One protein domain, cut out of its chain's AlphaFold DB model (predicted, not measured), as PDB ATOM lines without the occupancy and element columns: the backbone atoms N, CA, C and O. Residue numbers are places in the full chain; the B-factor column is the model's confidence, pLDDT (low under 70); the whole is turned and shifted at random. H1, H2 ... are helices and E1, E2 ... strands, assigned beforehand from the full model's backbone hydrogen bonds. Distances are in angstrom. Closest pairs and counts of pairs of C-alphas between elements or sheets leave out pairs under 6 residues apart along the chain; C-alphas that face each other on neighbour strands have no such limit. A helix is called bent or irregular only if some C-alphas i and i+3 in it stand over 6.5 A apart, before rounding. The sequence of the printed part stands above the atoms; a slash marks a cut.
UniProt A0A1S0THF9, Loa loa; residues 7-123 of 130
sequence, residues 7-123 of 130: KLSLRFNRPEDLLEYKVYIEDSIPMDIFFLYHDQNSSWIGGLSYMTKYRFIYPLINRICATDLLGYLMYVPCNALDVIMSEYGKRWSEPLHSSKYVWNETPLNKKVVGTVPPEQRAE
ATOM      1  N   LYS A   7      28.978   8.700 -55.233       93.50
ATOM      2  CA  LYS A   7      30.120   9.161 -54.424       93.50
ATOM      3  C   LYS A   7      29.659   9.776 -53.110       93.50
ATOM      4  O   LYS A   7      28.797  10.653 -53.101       93.50
ATOM      5  N   LEU A   8      30.253   9.343 -52.003       94.19
ATOM      6  CA  LEU A   8      29.998   9.904 -50.676       94.19
ATOM      7  C   LEU A   8      30.649  11.287 -50.547       94.19
ATOM      8  O   LEU A   8      31.820  11.447 -50.866       94.19
ATOM      9  N   SER A   9      29.904  12.281 -50.059       95.00
ATOM     10  CA  SER A   9      30.413  13.643 -49.849       95.00
ATOM     11  C   SER A   9      30.393  14.065 -48.385       95.00
ATOM     12  O   SER A   9      31.339  14.724 -47.953       95.00
ATOM     13  N   LEU A  10      29.333  13.750 -47.636       95.44
ATOM     14  CA  LEU A  10      29.229  14.081 -46.211       95.44
ATOM     15  C   LEU A  10      28.663  12.900 -45.429       95.44
ATOM     16  O   LEU A  10      27.798  12.180 -45.927       95.44
ATOM     17  N   ARG A  11      29.104  12.767 -44.180       95.44
ATOM     18  CA  ARG A  11      28.432  11.984 -43.145       95.44
ATOM     19  C   ARG A  11      28.005  12.904 -42.017       95.44
ATOM     20  O   ARG A  11      28.842  13.616 -41.459       95.44
ATOM     21  N   PHE A  12      26.739  12.799 -41.648       95.56
ATOM     22  CA  PHE A  12      26.163  13.414 -40.467       95.56
ATOM     23  C   PHE A  12      25.890  12.349 -39.403       95.56
ATOM     24  O   PHE A  12      25.497  11.219 -39.702       95.56
ATOM     25  N   ASN A  13      26.106  12.743 -38.152       94.88
ATOM     26  CA  ASN A  13      26.099  11.901 -36.965       94.88
ATOM     27  C   ASN A  13      27.042  10.678 -37.050       94.88
ATOM     28  O   ASN A  13      27.956  10.609 -37.882       94.88
ATOM     29  N   ARG A  14      26.877   9.742 -36.108       91.19
ATOM     30  CA  ARG A  14      27.669   8.511 -36.003       91.19
ATOM     31  C   ARG A  14      26.852   7.316 -36.510       91.19
ATOM     32  O   ARG A  14      25.627   7.364 -36.438       91.19
ATOM     33  N   PRO A  15      27.489   6.239 -37.004       86.62
ATOM     34  CA  PRO A  15      26.775   5.054 -37.492       86.62
ATOM     35  C   PRO A  15      25.751   4.475 -36.504       86.62
ATOM     36  O   PRO A  15      24.634   4.114 -36.879       86.62
ATOM     37  N   GLU A  16      26.120   4.446 -35.230       87.56
ATOM     38  CA  GLU A  16      25.314   3.958 -34.114       87.56
ATOM     39  C   GLU A  16      24.234   4.942 -33.630       87.56
ATOM     40  O   GLU A  16      23.415   4.583 -32.787       87.56
ATOM     41  N   ASP A  17      24.211   6.174 -34.146       87.88
ATOM     42  CA  ASP A  17      23.345   7.241 -33.651       87.88
ATOM     43  C   ASP A  17      22.917   8.178 -34.786       87.88
ATOM     44  O   ASP A  17      23.596   9.159 -35.066       87.88
ATOM     45  N   LEU A  18      21.759   7.905 -35.402       94.94
ATOM     46  CA  LEU A  18      21.070   8.818 -36.330       94.94
ATOM     47  C   LEU A  18      21.856   9.142 -37.610       94.94
ATOM     48  O   LEU A  18      21.854  10.284 -38.071       94.94
ATOM     49  N   LEU A  19      22.517   8.135 -38.183       96.31
ATOM     50  CA  LEU A  19      23.354   8.270 -39.372       96.31
ATOM     51  C   LEU A  19      22.584   8.837 -40.576       96.31
ATOM     52  O   LEU A  19      21.485   8.386 -40.910       96.31
ATOM     53  N   GLU A  20      23.227   9.772 -41.265       96.62
ATOM     54  CA  GLU A  20      22.789  10.318 -42.548       96.62
ATOM     55  C   GLU A  20      24.014  10.509 -43.455       96.62
ATOM     56  O   GLU A  20      25.077  10.968 -43.018       96.62
ATOM     57  N   TYR A  21      23.874  10.152 -44.729       96.38
ATOM     58  CA  TYR A  21      24.888  10.398 -45.750       96.38
ATOM     59  C   TYR A  21      24.373  11.352 -46.807       96.38
ATOM     60  O   TYR A  21      23.276  11.170 -47.316       96.38
ATOM     61  N   LYS A  22      25.231  12.273 -47.239       95.94
ATOM     62  CA  LYS A  22      25.040  12.995 -48.493       95.94
ATOM     63  C   LYS A  22      25.933  12.402 -49.561       95.94
ATOM     64  O   LYS A  22      27.163  12.410 -49.414       95.94
ATOM     65  N   VAL A  23      25.330  11.953 -50.650       96.12
ATOM     66  CA  VAL A  23      26.018  11.409 -51.819       96.12
ATOM     67  C   VAL A  23      25.740  12.252 -53.064       96.12
ATOM     68  O   VAL A  23      24.822  13.072 -53.083       96.12
ATOM     69  N   TYR A  24      26.553  12.061 -54.099       94.69
ATOM     70  CA  TYR A  24      26.327  12.606 -55.434       94.69
ATOM     71  C   TYR A  24      26.261  11.464 -56.445       94.69
ATOM     72  O   TYR A  24      27.155  10.614 -56.473       94.69
ATOM     73  N   ILE A  25      25.204  11.454 -57.254       92.06
ATOM     74  CA  ILE A  25      25.061  10.579 -58.419       92.06
ATOM     75  C   ILE A  25      25.670  11.308 -59.619       92.06
ATOM     76  O   ILE A  25      25.383  12.492 -59.820       92.06
ATOM     77  N   GLU A  26      26.529  10.620 -60.375       90.56
ATOM     78  CA  GLU A  26      27.206  11.177 -61.562       90.56
ATOM     79  C   GLU A  26      27.809  12.575 -61.308       90.56
ATOM     80  O   GLU A  26      27.638  13.512 -62.088       90.56
ATOM     81  N   ASP A  27      28.457  12.735 -60.149       86.56
ATOM     82  CA  ASP A  27      29.148  13.953 -59.697       86.56
ATOM     83  C   ASP A  27      28.289  15.222 -59.510       86.56
ATOM     84  O   ASP A  27      28.794  16.234 -59.015       86.56
ATOM     85  N   SER A  28      26.994  15.185 -59.832       90.81
ATOM     86  CA  SER A  28      26.177  16.397 -59.985       90.81
ATOM     87  C   SER A  28      24.843  16.367 -59.244       90.81
ATOM     88  O   SER A  28      24.408  17.413 -58.758       90.81
ATOM     89  N   ILE A  29      24.212  15.201 -59.094       94.25
ATOM     90  CA  ILE A  29      22.878  15.093 -58.491       94.25
ATOM     91  C   ILE A  29      23.023  14.757 -57.002       94.25
ATOM     92  O   ILE A  29      23.433  13.639 -56.679       94.25
ATOM     93  N   PRO A  30      22.716  15.687 -56.077       94.81
ATOM     94  CA  PRO A  30      22.788  15.407 -54.652       94.81
ATOM     95  C   PRO A  30      21.644  14.484 -54.223       94.81
ATOM     96  O   PRO A  30      20.504  14.647 -54.658       94.81
ATOM     97  N   MET A  31      21.943  13.558 -53.322       95.06
ATOM     98  CA  MET A  31      20.961  12.687 -52.688       95.06
ATOM     99  C   MET A  31      21.363  12.450 -51.238       95.06
ATOM    100  O   MET A  31      22.531  12.175 -50.954       95.06
ATOM    101  N   ASP A  32      20.392  12.530 -50.337       95.88
ATOM    102  CA  ASP A  32      20.586  12.216 -48.927       95.88
ATOM    103  C   ASP A  32      20.059  10.799 -48.649       95.88
ATOM    104  O   ASP A  32      18.978  10.415 -49.099       95.88
ATOM    105  N   ILE A  33      20.856   9.996 -47.948       96.19
ATOM    106  CA  ILE A  33      20.544   8.622 -47.556       96.19
ATOM    107  C   ILE A  33      20.387   8.601 -46.043       96.19
ATOM    108  O   ILE A  33      21.339   8.850 -45.300       96.19
ATOM    109  N   PHE A  34      19.187   8.243 -45.603       96.50
ATOM    110  CA  PHE A  34      18.842   8.101 -44.197       96.50
ATOM    111  C   PHE A  34      18.801   6.632 -43.799       96.50
ATOM    112  O   PHE A  34      18.365   5.772 -44.566       96.50
ATOM    113  N   PHE A  35      19.216   6.352 -42.567       95.81
ATOM    114  CA  PHE A  35      19.138   5.016 -41.993       95.81
ATOM    115  C   PHE A  35      17.868   4.890 -41.159       95.81
ATOM    116  O   PHE A  35      17.593   5.722 -40.292       95.81
ATOM    117  N   LEU A  36      17.087   3.847 -41.446       95.00
ATOM    118  CA  LEU A  36      15.861   3.545 -40.727       95.00
ATOM    119  C   LEU A  36      16.175   2.674 -39.511       95.00
ATOM    120  O   LEU A  36      16.623   1.536 -39.642       95.00
ATOM    121  N   TYR A  37      15.888   3.208 -38.334       94.56
ATOM    122  CA  TYR A  37      15.956   2.499 -37.064       94.56
ATOM    123  C   TYR A  37      14.539   2.122 -36.627       94.56
ATOM    124  O   TYR A  37      13.569   2.779 -37.013       94.56
ATOM    125  N   HIS A  38      14.397   1.075 -35.822       94.44
ATOM    126  CA  HIS A  38      13.105   0.674 -35.275       94.44
ATOM    127  C   HIS A  38      13.238   0.110 -33.863       94.44
ATOM    128  O   HIS A  38      14.274  -0.442 -33.490       94.44
ATOM    129  N   ASP A  39      12.160   0.236 -33.099       94.06
ATOM    130  CA  ASP A  39      11.924  -0.508 -31.868       94.06
ATOM    131  C   ASP A  39      10.662  -1.376 -32.027       94.06
ATOM    132  O   ASP A  39      10.252  -1.697 -33.143       94.06
ATOM    133  N   GLN A  40      10.052  -1.801 -30.920       95.12
ATOM    134  CA  GLN A  40       8.852  -2.642 -30.956       95.12
ATOM    135  C   GLN A  40       7.603  -1.913 -31.481       95.12
ATOM    136  O   GLN A  40       6.665  -2.574 -31.919       95.12
ATOM    137  N   ASN A  41       7.573  -0.580 -31.431       96.31
ATOM    138  CA  ASN A  41       6.358   0.217 -31.623       96.31
ATOM    139  C   ASN A  41       6.483   1.267 -32.734       96.31
ATOM    140  O   ASN A  41       5.469   1.743 -33.247       96.31
ATOM    141  N   SER A  42       7.701   1.662 -33.092       97.38
ATOM    142  CA  SER A  42       7.955   2.796 -33.972       97.38
ATOM    143  C   SER A  42       9.200   2.601 -34.827       97.38
ATOM    144  O   SER A  42      10.059   1.755 -34.561       97.38
ATOM    145  N   SER A  43       9.296   3.408 -35.875       97.75
ATOM    146  CA  SER A  43      10.500   3.533 -36.690       97.75
ATOM    147  C   SER A  43      10.934   4.989 -36.736       97.75
ATOM    148  O   SER A  43      10.111   5.880 -36.556       97.75
ATOM    149  N   TRP A  44      12.213   5.273 -36.946       97.44
ATOM    150  CA  TRP A  44      12.678   6.653 -37.070       97.44
ATOM    151  C   TRP A  44      13.917   6.775 -37.943       97.44
ATOM    152  O   TRP A  44      14.709   5.839 -38.065       97.44
ATOM    153  N   ILE A  45      14.098   7.970 -38.498       97.25
ATOM    154  CA  ILE A  45      15.347   8.399 -39.133       97.25
ATOM    155  C   ILE A  45      15.988   9.537 -38.337       97.25
ATOM    156  O   ILE A  45      15.343  10.179 -37.498       97.25
ATOM    157  N   GLY A  46      17.273   9.754 -38.597       96.06
ATOM    158  CA  GLY A  46      18.064  10.831 -38.020       96.06
ATOM    159  C   GLY A  46      17.995  12.141 -38.792       96.06
ATOM    160  O   GLY A  46      17.653  12.162 -39.968       96.06
ATOM    161  N   GLY A  47      18.366  13.225 -38.117       95.06
ATOM    162  CA  GLY A  47      18.724  14.491 -38.747       95.06
ATOM    163  C   GLY A  47      19.653  15.298 -37.846       95.06
ATOM    164  O   GLY A  47      19.589  15.194 -36.615       95.06
ATOM    165  N   LEU A  48      20.522  16.109 -38.447       94.69
ATOM    166  CA  LEU A  48      21.452  16.984 -37.732       94.69
ATOM    167  C   LEU A  48      21.395  18.401 -38.306       94.69
ATOM    168  O   LEU A  48      21.713  18.619 -39.470       94.69
ATOM    169  N   SER A  49      21.042  19.383 -37.474       92.56
ATOM    170  CA  SER A  49      21.164  20.804 -37.823       92.56
ATOM    171  C   SER A  49      22.169  21.463 -36.897       92.56
ATOM    172  O   SER A  49      21.911  21.621 -35.704       92.56
ATOM    173  N   TYR A  50      23.329  21.836 -37.437       89.19
ATOM    174  CA  TYR A  50      24.473  22.330 -36.668       89.19
ATOM    175  C   TYR A  50      24.884  21.362 -35.550       89.19
ATOM    176  O   TYR A  50      25.634  20.423 -35.797       89.19
ATOM    177  N   MET A  51      24.407  21.601 -34.328       92.38
ATOM    178  CA  MET A  51      24.663  20.764 -33.157       92.38
ATOM    179  C   MET A  51      23.399  20.037 -32.689       92.38
ATOM    180  O   MET A  51      23.497  19.143 -31.863       92.38
ATOM    181  N   THR A  52      22.215  20.392 -33.180       95.62
ATOM    182  CA  THR A  52      20.941  19.837 -32.712       95.62
ATOM    183  C   THR A  52      20.593  18.560 -33.469       95.62
ATOM    184  O   THR A  52      20.531  18.559 -34.699       95.62
ATOM    185  N   LYS A  53      20.328  17.486 -32.721       96.44
ATOM    186  CA  LYS A  53      19.911  16.183 -33.246       96.44
ATOM    187  C   LYS A  53      18.392  16.059 -33.263       96.44
ATOM    188  O   LYS A  53      17.718  16.389 -32.278       96.44
ATOM    189  N   TYR A  54      17.874  15.503 -34.349       97.38
ATOM    190  CA  TYR A  54      16.452  15.266 -34.557       97.38
ATOM    191  C   TYR A  54      16.173  13.789 -34.829       97.38
ATOM    192  O   TYR A  54      16.973  13.099 -35.460       97.38
ATOM    193  N   ARG A  55      15.008  13.323 -34.375       97.25
ATOM    194  CA  ARG A  55      14.361  12.101 -34.864       97.25
ATOM    195  C   ARG A  55      13.071  12.468 -35.569       97.25
ATOM    196  O   ARG A  55      12.296  13.260 -35.035       97.25
ATOM    197  N   PHE A  56      12.818  11.840 -36.705       98.00
ATOM    198  CA  PHE A  56      11.512  11.858 -37.359       98.00
ATOM    199  C   PHE A  56      10.869  10.499 -37.112       98.00
ATOM    200  O   PHE A  56      11.403   9.485 -37.559       98.00
ATOM    201  N   ILE A  57       9.814  10.470 -36.295       98.12
ATOM    202  CA  ILE A  57       9.239   9.229 -35.758       98.12
ATOM    203  C   ILE A  57       8.035   8.802 -36.594       98.12
ATOM    204  O   ILE A  57       7.029   9.497 -36.671       98.12
ATOM    205  N   TYR A  58       8.106   7.618 -37.171       98.25
ATOM    206  CA  TYR A  58       7.065   7.012 -37.979       98.25
ATOM    207  C   TYR A  58       6.355   5.890 -37.205       98.25
ATOM    208  O   TYR A  58       6.942   5.289 -36.293       98.25
ATOM    209  N   PRO A  59       5.107   5.552 -37.584       97.94
ATOM    210  CA  PRO A  59       4.518   4.260 -37.246       97.94
ATOM    211  C   PRO A  59       5.475   3.127 -37.628       97.94
ATOM    212  O   PRO A  59       6.258   3.278 -38.564       97.94
ATOM    213  N   LEU A  60       5.413   1.994 -36.927       98.06
ATOM    214  CA  LEU A  60       6.312   0.870 -37.188       98.06
ATOM    215  C   LEU A  60       6.295   0.454 -38.672       98.06
ATOM    216  O   LEU A  60       5.254   0.073 -39.212       98.06
ATOM    217  N   ILE A  61       7.464   0.491 -39.313       97.00
ATOM    218  CA  ILE A  61       7.693   0.019 -40.682       97.00
ATOM    219  C   ILE A  61       8.375  -1.350 -40.589       97.00
ATOM    220  O   ILE A  61       9.597  -1.456 -40.541       97.00
ATOM    221  N   ASN A  62       7.580  -2.418 -40.540       94.50
ATOM    222  CA  ASN A  62       8.070  -3.802 -40.440       94.50
ATOM    223  C   ASN A  62       7.837  -4.631 -41.714       94.50
ATOM    224  O   ASN A  62       8.209  -5.803 -41.773       94.50
ATOM    225  N   ARG A  63       7.199  -4.041 -42.731       96.19
ATOM    226  CA  ARG A  63       6.900  -4.685 -44.010       96.19
ATOM    227  C   ARG A  63       7.212  -3.751 -45.165       96.19
ATOM    228  O   ARG A  63       6.838  -2.578 -45.150       96.19
ATOM    229  N   ILE A  64       7.844  -4.324 -46.179       96.88
ATOM    230  CA  ILE A  64       8.195  -3.656 -47.425       96.88
ATOM    231  C   ILE A  64       7.269  -4.175 -48.523       96.88
ATOM    232  O   ILE A  64       7.057  -5.381 -48.661       96.88
ATOM    233  N   CYS A  65       6.713  -3.245 -49.282       97.62
ATOM    234  CA  CYS A  65       5.911  -3.465 -50.471       97.62
ATOM    235  C   CYS A  65       6.657  -2.883 -51.681       97.62
ATOM    236  O   CYS A  65       7.657  -2.182 -51.526       97.62
ATOM    237  N   ALA A  66       6.189  -3.183 -52.889       97.31
ATOM    238  CA  ALA A  66       6.743  -2.616 -54.111       97.31
ATOM    239  C   ALA A  66       5.757  -1.621 -54.732       97.31
ATOM    240  O   ALA A  66       4.544  -1.816 -54.649       97.31
ATOM    241  N   THR A  67       6.280  -0.573 -55.356       96.44
ATOM    242  CA  THR A  67       5.510   0.408 -56.128       96.44
ATOM    243  C   THR A  67       6.267   0.783 -57.393       96.44
ATOM    244  O   THR A  67       7.476   0.579 -57.480       96.44
ATOM    245  N   ASP A  68       5.562   1.363 -58.356       97.06
ATOM    246  CA  ASP A  68       6.189   2.068 -59.467       97.06
ATOM    247  C   ASP A  68       6.553   3.500 -59.047       97.06
ATOM    248  O   ASP A  68       5.742   4.197 -58.428       97.06
ATOM    249  N   LEU A  69       7.767   3.929 -59.378       93.88
ATOM    250  CA  LEU A  69       8.189   5.324 -59.347       93.88
ATOM    251  C   LEU A  69       8.875   5.647 -60.675       93.88
ATOM    252  O   LEU A  69      10.022   5.261 -60.898       93.88
ATOM    253  N   LEU A  70       8.172   6.372 -61.546       94.56
ATOM    254  CA  LEU A  70       8.664   6.774 -62.870       94.56
ATOM    255  C   LEU A  70       9.078   5.579 -63.754       94.56
ATOM    256  O   LEU A  70      10.064   5.670 -64.486       94.56
ATOM    257  N   GLY A  71       8.350   4.457 -63.690       95.38
ATOM    258  CA  GLY A  71       8.662   3.245 -64.459       95.38
ATOM    259  C   GLY A  71       9.683   2.312 -63.800       95.38
ATOM    260  O   GLY A  71      10.044   1.290 -64.387       95.38
ATOM    261  N   TYR A  72      10.170   2.652 -62.604       94.69
ATOM    262  CA  TYR A  72      11.089   1.823 -61.830       94.69
ATOM    263  C   TYR A  72      10.378   1.194 -60.639       94.69
ATOM    264  O   TYR A  72       9.664   1.865 -59.892       94.69
ATOM    265  N   LEU A  73      10.633  -0.095 -60.419       96.94
ATOM    266  CA  LEU A  73      10.148  -0.797 -59.241       96.94
ATOM    267  C   LEU A  73      10.938  -0.344 -58.006       96.94
ATOM    268  O   LEU A  73      12.133  -0.614 -57.898       96.94
ATOM    269  N   MET A  74      10.258   0.317 -57.074       95.81
ATOM    270  CA  MET A  74      10.827   0.808 -55.821       95.81
ATOM    271  C   MET A  74      10.222   0.091 -54.621       95.81
ATOM    272  O   MET A  74       9.035  -0.241 -54.598       95.81
ATOM    273  N   TYR A  75      11.042  -0.103 -53.593       96.44
ATOM    274  CA  TYR A  75      10.605  -0.633 -52.308       96.44
ATOM    275  C   TYR A  75      10.112   0.490 -51.399       96.44
ATOM    276  O   TYR A  75      10.809   1.482 -51.190       96.44
ATOM    277  N   VAL A  76       8.916   0.320 -50.841       96.69
ATOM    278  CA  VAL A  76       8.252   1.304 -49.975       96.69
ATOM    279  C   VAL A  76       7.638   0.633 -48.746       96.69
ATOM    280  O   VAL A  76       7.361  -0.569 -48.779       96.69
ATOM    281  N   PRO A  77       7.380   1.373 -47.654       97.19
ATOM    282  CA  PRO A  77       6.587   0.862 -46.542       97.19
ATOM    283  C   PRO A  77       5.211   0.386 -47.017       97.19
ATOM    284  O   PRO A  77       4.526   1.096 -47.754       97.19
ATOM    285  N   CYS A  78       4.759  -0.786 -46.568       97.50
ATOM    286  CA  CYS A  78       3.396  -1.234 -46.887       97.50
ATOM    287  C   CYS A  78       2.313  -0.319 -46.282       97.50
ATOM    288  O   CYS A  78       1.214  -0.226 -46.820       97.50
ATOM    289  N   ASN A  79       2.624   0.374 -45.186       97.25
ATOM    290  CA  ASN A  79       1.792   1.390 -44.539       97.25
ATOM    291  C   ASN A  79       2.168   2.819 -44.982       97.25
ATOM    292  O   ASN A  79       2.184   3.742 -44.169       97.25
ATOM    293  N   ALA A  80       2.489   3.016 -46.267       96.50
ATOM    294  CA  ALA A  80       2.983   4.291 -46.802       96.50
ATOM    295  C   ALA A  80       2.106   5.502 -46.436       96.50
ATOM    296  O   ALA A  80       2.636   6.556 -46.096       96.50
ATOM    297  N   LEU A  81       0.775   5.356 -46.458       97.25
ATOM    298  CA  LEU A  81      -0.134   6.450 -46.111       97.25
ATOM    299  C   LEU A  81       0.011   6.886 -44.644       97.25
ATOM    300  O   LEU A  81       0.033   8.083 -44.374       97.25
ATOM    301  N   ASP A  82       0.172   5.944 -43.711       97.75
ATOM    302  CA  ASP A  82       0.366   6.259 -42.290       97.75
ATOM    303  C   ASP A  82       1.711   6.958 -42.057       97.75
ATOM    304  O   ASP A  82       1.801   7.906 -41.276       97.75
ATOM    305  N   VAL A  83       2.751   6.524 -42.779       97.75
ATOM    306  CA  VAL A  83       4.078   7.159 -42.773       97.75
ATOM    307  C   VAL A  83       3.968   8.610 -43.252       97.75
ATOM    308  O   VAL A  83       4.355   9.520 -42.517       97.75
ATOM    309  N   ILE A  84       3.353   8.844 -44.415       97.31
ATOM    310  CA  ILE A  84       3.130  10.187 -44.977       97.31
ATOM    311  C   ILE A  84       2.300  11.056 -44.019       97.31
ATOM    312  O   ILE A  84       2.666  12.193 -43.715       97.31
ATOM    313  N   MET A  85       1.195  10.528 -43.492       98.12
ATOM    314  CA  MET A  85       0.307  11.273 -42.597       98.12
ATOM    315  C   MET A  85       0.945  11.585 -41.242       98.12
ATOM    316  O   MET A  85       0.565  12.579 -40.622       98.12
ATOM    317  N   SER A  86       1.903  10.782 -40.773       97.62
ATOM    318  CA  SER A  86       2.635  11.097 -39.540       97.62
ATOM    319  C   SER A  86       3.501  12.353 -39.685       97.62
ATOM    320  O   SER A  86       3.616  13.131 -38.739       97.62
ATOM    321  N   GLU A  87       4.047  12.593 -40.877       96.62
ATOM    322  CA  GLU A  87       4.931  13.722 -41.170       96.62
ATOM    323  C   GLU A  87       4.155  14.984 -41.571       96.62
ATOM    324  O   GLU A  87       4.377  16.057 -41.006       96.62
ATOM    325  N   TYR A  88       3.204  14.847 -42.499       96.31
ATOM    326  CA  TYR A  88       2.488  15.971 -43.118       96.31
ATOM    327  C   TYR A  88       1.073  16.190 -42.557       96.31
ATOM    328  O   TYR A  88       0.441  17.219 -42.806       96.31
ATOM    329  N   GLY A  89       0.550  15.239 -41.781       96.31
ATOM    330  CA  GLY A  89      -0.790  15.293 -41.200       96.31
ATOM    331  C   GLY A  89      -1.907  14.864 -42.157       96.31
ATOM    332  O   GLY A  89      -1.688  14.372 -43.260       96.31
ATOM    333  N   LYS A  90      -3.162  15.066 -41.732       96.19
ATOM    334  CA  LYS A  90      -4.357  14.639 -42.492       96.19
ATOM    335  C   LYS A  90      -4.520  15.329 -43.849       96.19
ATOM    336  O   LYS A  90      -5.199  14.792 -44.713       96.19
ATOM    337  N   ARG A  91      -3.915  16.506 -44.023       95.69
ATOM    338  CA  ARG A  91      -3.961  17.309 -45.253       95.69
ATOM    339  C   ARG A  91      -2.686  17.154 -46.088       95.69
ATOM    340  O   ARG A  91      -2.319  18.070 -46.807       95.69
ATOM    341  N   TRP A  92      -2.003  16.011 -45.987       95.62
ATOM    342  CA  TRP A  92      -0.733  15.742 -46.676       95.62
ATOM    343  C   TRP A  92      -0.786  15.942 -48.198       95.62
ATOM    344  O   TRP A  92       0.232  16.241 -48.811       95.62
ATOM    345  N   SER A  93      -1.963  15.773 -48.808       95.94
ATOM    346  CA  SER A  93      -2.168  15.948 -50.246       95.94
ATOM    347  C   SER A  93      -2.357  17.411 -50.663       95.94
ATOM    348  O   SER A  93      -2.404  17.698 -51.857       95.94
ATOM    349  N   GLU A  94      -2.511  18.338 -49.711       95.50
ATOM    350  CA  GLU A  94      -2.545  19.772 -50.001       95.50
ATOM    351  C   GLU A  94      -1.107  20.271 -50.216       95.50
ATOM    352  O   GLU A  94      -0.279  20.160 -49.308       95.50
ATOM    353  N   PRO A  95      -0.772  20.829 -51.393       92.62
ATOM    354  CA  PRO A  95       0.589  21.252 -51.674       92.62
ATOM    355  C   PRO A  95       0.983  22.437 -50.788       92.62
ATOM    356  O   PRO A  95       0.333  23.485 -50.781       92.62
ATOM    357  N   LEU A  96       2.105  22.298 -50.084       91.88
ATOM    358  CA  LEU A  96       2.766  23.406 -49.412       91.88
ATOM    359  C   LEU A  96       3.835  23.986 -50.339       91.88
ATOM    360  O   LEU A  96       4.695  23.268 -50.844       91.88
ATOM    361  N   HIS A  97       3.801  25.301 -50.548       94.19
ATOM    362  CA  HIS A  97       4.846  25.979 -51.311       94.19
ATOM    363  C   HIS A  97       6.217  25.742 -50.657       94.19
ATOM    364  O   HIS A  97       6.363  25.955 -49.454       94.19
ATOM    365  N   SER A  98       7.226  25.353 -51.441       89.44
ATOM    366  CA  SER A  98       8.540  24.929 -50.927       89.44
ATOM    367  C   SER A  98       9.232  25.990 -50.066       89.44
ATOM    368  O   SER A  98       9.853  25.652 -49.068       89.44
ATOM    369  N   SER A  99       9.047  27.281 -50.368       94.25
ATOM    370  CA  SER A  99       9.584  28.378 -49.539       94.25
ATOM    371  C   SER A  99       9.005  28.455 -48.120       94.25
ATOM    372  O   SER A  99       9.546  29.173 -47.285       94.25
ATOM    373  N   LYS A 100       7.894  27.761 -47.850       94.81
ATOM    374  CA  LYS A 100       7.256  27.675 -46.528       94.81
ATOM    375  C   LYS A 100       7.605  26.381 -45.792       94.81
ATOM    376  O   LYS A 100       7.198  26.227 -44.643       94.81
ATOM    377  N   TYR A 101       8.298  25.450 -46.444       94.12
ATOM    378  CA  TYR A 101       8.693  24.186 -45.840       94.12
ATOM    379  C   TYR A 101      10.088  24.309 -45.233       94.12
ATOM    380  O   TYR A 101      11.072  24.542 -45.935       94.12
ATOM    381  N   VAL A 102      10.170  24.126 -43.919       95.38
ATOM    382  CA  VAL A 102      11.425  24.108 -43.170       95.38
ATOM    383  C   VAL A 102      11.574  22.716 -42.565       95.38
ATOM    384  O   VAL A 102      10.825  22.332 -41.671       95.38
ATOM    385  N   TRP A 103      12.529  21.936 -43.073       93.56
ATOM    386  CA  TRP A 103      12.645  20.493 -42.814       93.56
ATOM    387  C   TRP A 103      12.757  20.116 -41.323       93.56
ATOM    388  O   TRP A 103      12.305  19.051 -40.920       93.56
ATOM    389  N   ASN A 104      13.325  20.982 -40.481       94.94
ATOM    390  CA  ASN A 104      13.464  20.767 -39.035       94.94
ATOM    391  C   ASN A 104      12.423  21.536 -38.201       94.94
ATOM    392  O   ASN A 104      12.519  21.586 -36.970       94.94
ATOM    393  N   GLU A 105      11.405  22.115 -38.831       95.38
ATOM    394  CA  GLU A 105      10.339  22.857 -38.152       95.38
ATOM    395  C   GLU A 105       8.956  22.347 -38.540       95.38
ATOM    396  O   GLU A 105       8.181  22.022 -37.641       95.38
ATOM    397  N   THR A 106       8.687  22.222 -39.840       96.06
ATOM    398  CA  THR A 106       7.379  21.892 -40.416       96.06
ATOM    399  C   THR A 106       6.903  20.454 -40.152       96.06
ATOM    400  O   THR A 106       5.717  20.308 -39.848       96.06
ATOM    401  N   PRO A 107       7.745  19.399 -40.231       96.88
ATOM    402  CA  PRO A 107       7.301  18.024 -39.987       96.88
ATOM    403  C   PRO A 107       6.674  17.809 -38.608       96.88
ATOM    404  O   PRO A 107       7.270  18.136 -37.576       96.88
ATOM    405  N   LEU A 108       5.487  17.199 -38.583       97.50
ATOM    406  CA  LEU A 108       4.710  16.970 -37.357       97.50
ATOM    407  C   LEU A 108       5.289  15.849 -36.482       97.50
ATOM    408  O   LEU A 108       5.103  15.844 -35.264       97.50
ATOM    409  N   ASN A 109       6.021  14.918 -37.092       97.94
ATOM    410  CA  ASN A 109       6.643  13.774 -36.429       97.94
ATOM    411  C   ASN A 109       8.062  14.036 -35.898       97.94
ATOM    412  O   ASN A 109       8.714  13.125 -35.377       97.94
ATOM    413  N   LYS A 110       8.561  15.267 -36.018       97.62
ATOM    414  CA  LYS A 110       9.898  15.637 -35.560       97.62
ATOM    415  C   LYS A 110       9.976  15.720 -34.033       97.62
ATOM    416  O   LYS A 110       9.158  16.368 -33.377       97.62
ATOM    417  N   LYS A 111      11.054  15.179 -33.468       97.69
ATOM    418  CA  LYS A 111      11.475  15.356 -32.073       97.69
ATOM    419  C   LYS A 111      12.925  15.813 -32.004       97.69
ATOM    420  O   LYS A 111      13.783  15.251 -32.673       97.69
ATOM    421  N   VAL A 112      13.203  16.806 -31.163       97.62
ATOM    422  CA  VAL A 112      14.577  17.126 -30.750       97.62
ATOM    423  C   VAL A 112      14.996  16.082 -29.724       97.62
ATOM    424  O   VAL A 112      14.277  15.874 -28.747       97.62
ATOM    425  N   VAL A 113      16.121  15.414 -29.955       96.56
ATOM    426  CA  VAL A 113      16.560  14.279 -29.119       96.56
ATOM    427  C   VAL A 113      17.927  14.475 -28.481       96.56
ATOM    428  O   VAL A 113      18.379  13.625 -27.722       96.56
ATOM    429  N   GLY A 114      18.587  15.597 -28.759       95.19
ATOM    430  CA  GLY A 114      19.828  15.951 -28.094       95.19
ATOM    431  C   GLY A 114      20.631  16.992 -28.851       95.19
ATOM    432  O   GLY A 114      20.198  17.537 -29.870       95.19
ATOM    433  N   THR A 115      21.834  17.218 -28.344       95.44
ATOM    434  CA  THR A 115      22.820  18.121 -28.925       95.44
ATOM    435  C   THR A 115      24.150  17.381 -29.012       95.44
ATOM    436  O   THR A 115      24.532  16.691 -28.070       95.44
ATOM    437  N   VAL A 116      24.847  17.491 -30.141       93.00
ATOM    438  CA  VAL A 116      26.228  17.030 -30.300       93.00
ATOM    439  C   VAL A 116      27.109  17.845 -29.349       93.00
ATOM    440  O   VAL A 116      27.095  19.072 -29.437       93.00
ATOM    441  N   PRO A 117      27.877  17.218 -28.447       93.06
ATOM    442  CA  PRO A 117      28.850  17.945 -27.642       93.06
ATOM    443  C   PRO A 117      29.940  18.583 -28.526       93.06
ATOM    444  O   PRO A 117      30.332  17.970 -29.525       93.06
ATOM    445  N   PRO A 118      30.444  19.793 -28.212       91.00
ATOM    446  CA  PRO A 118      31.444  20.483 -29.034       91.00
ATOM    447  C   PRO A 118      32.666  19.633 -29.396       91.00
ATOM    448  O   PRO A 118      33.120  19.666 -30.540       91.00
ATOM    449  N   GLU A 119      33.149  18.828 -28.456       92.38
ATOM    450  CA  GLU A 119      34.289  17.930 -28.619       92.38
ATOM    451  C   GLU A 119      34.022  16.772 -29.596       92.38
ATOM    452  O   GLU A 119      34.952  16.265 -30.215       92.38
ATOM    453  N   GLN A 120      32.756  16.402 -29.812       90.81
ATOM    454  CA  GLN A 120      32.350  15.317 -30.717       90.81
ATOM    455  C   GLN A 120      31.928  15.823 -32.103       90.81
ATOM    456  O   GLN A 120      31.491  15.043 -32.958       90.81
ATOM    457  N   ARG A 121      32.031  17.134 -32.352       88.00
ATOM    458  CA  ARG A 121      31.562  17.753 -33.597       88.00
ATOM    459  C   ARG A 121      32.310  17.238 -34.825       88.00
ATOM    460  O   ARG A 121      31.671  16.938 -35.827       88.00
ATOM    461  N   ALA A 122      33.635  17.114 -34.737       89.88
ATOM    462  CA  ALA A 122      34.470  16.641 -35.845       89.88
ATOM    463  C   ALA A 122      34.151  15.190 -36.242       89.88
ATOM    464  O   ALA A 122      34.252  14.819 -37.405       89.88
ATOM    465  N   GLU A 123      33.715  14.377 -35.283       89.88
ATOM    466  CA  GLU A 123      33.320  12.992 -35.536       89.88
ATOM    467  C   GLU A 123      31.870  12.887 -36.020       89.88
ATOM    468  O   GLU A 123      31.524  11.955 -36.743       89.88
TER     469      GLU A 123
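AT A GLANCE: This is residues 7 to 123 of the 130 residues of a protein of Loa loa (UniProt A0A1S0THF9). Two three-stranded sheets, E1-E2-E3 and E4-E5-E8, are partly face to face with their strands crossed. The hairpin of E6 and E7 lies beyond the other end of E4-E5-E8, apart from E1-E2-E3, and H1 packs on E5 near the foot of that hairpin. A long link between H1 and E8 loops away from the sheets, and its residues 97 to 102 stick out; H2 is at the end of the printed part, by E1. The printed part has 117 residues with eight named strands and two named helices, in the order E1 E2 E3 E4 E5 E6 E7 H1 E8 H2; the sheets are antiparallel and the class is mixed, helices and strands. The whole is compact, with a radius of gyration of the C-alphas of 15.6 A and spans of 43 by 35 by 34 A.

IN THESE COORDINATES: E1, residues 7 to 14, begins with C-alpha 7 at (30.120, 9.161, -54.424), bends by 57 degrees at residue 10 and is 18.6 A long. E2, residues 17 to 25, measures 25.1 A, and E3, residues 29 to 34, 16.4 A. E4, residues 42 to 49, measures 22.7 A, and E5, residues 52 to 59, 23.1 A. E6 is residues 64 to 69, 14.9 A, and E7 residues 72 to 77, 16.0 A. H1, residues 80 to 88, is 12.3 A long and starts with C-alpha 80 at (2.983, 4.291, -46.802). E8 is residues 110 to 115, 14.7 A. H2, residues 118 to 123, is 10.1 A long and ends with C-alpha 123 at (33.320, 12.992, -35.536).

HOW THE PARTS SIT: E1, E2 and E3 form a meander, each strand the antiparallel neighbour of the one before, with N 9 and O 22 at 2.8 A and N 23 and O 31 at 2.8 A. With E4-E5-E8 this sheet makes a sandwich, two sheets face to face, the parts that face each other 10.9 A centre to centre and the strands of the one at 83 degrees to those of the other; the closest C-alphas of E2 and E4, those of Leu 18 and Gly 46, are 4.0 A apart. E4-E5-E8 is strongly twisted, with N 47 and O 54 at 3.0 A and N 55 and O 111 at 2.8 A. In the hairpin of E6 and E7, N 67 and O 74 are 2.9 A apart. H1 is on E4-E5-E8 at a height over the sheet of 6.1 A; its closest C-alphas to E5 are Val 83 and Tyr 58, 5.7 A. H2 only grazes E1-E2-E3, with residues 120 to 123. In H1 every O i to N i+4 pair is within hydrogen-bond range; in H2, irregular with C-alphas 119 and 122 at 7.3 A, 0 of 2 are, and 2 of 3 O i to N i+3 pairs.

THE WHOLE: The C-alphas farthest apart, Gly 71 and Glu 119, are 46.4 A from each other. The printed part has no cut. The link from H1 to E8 is long, with 21 residues. No printed residue is under 70 in pLDDT.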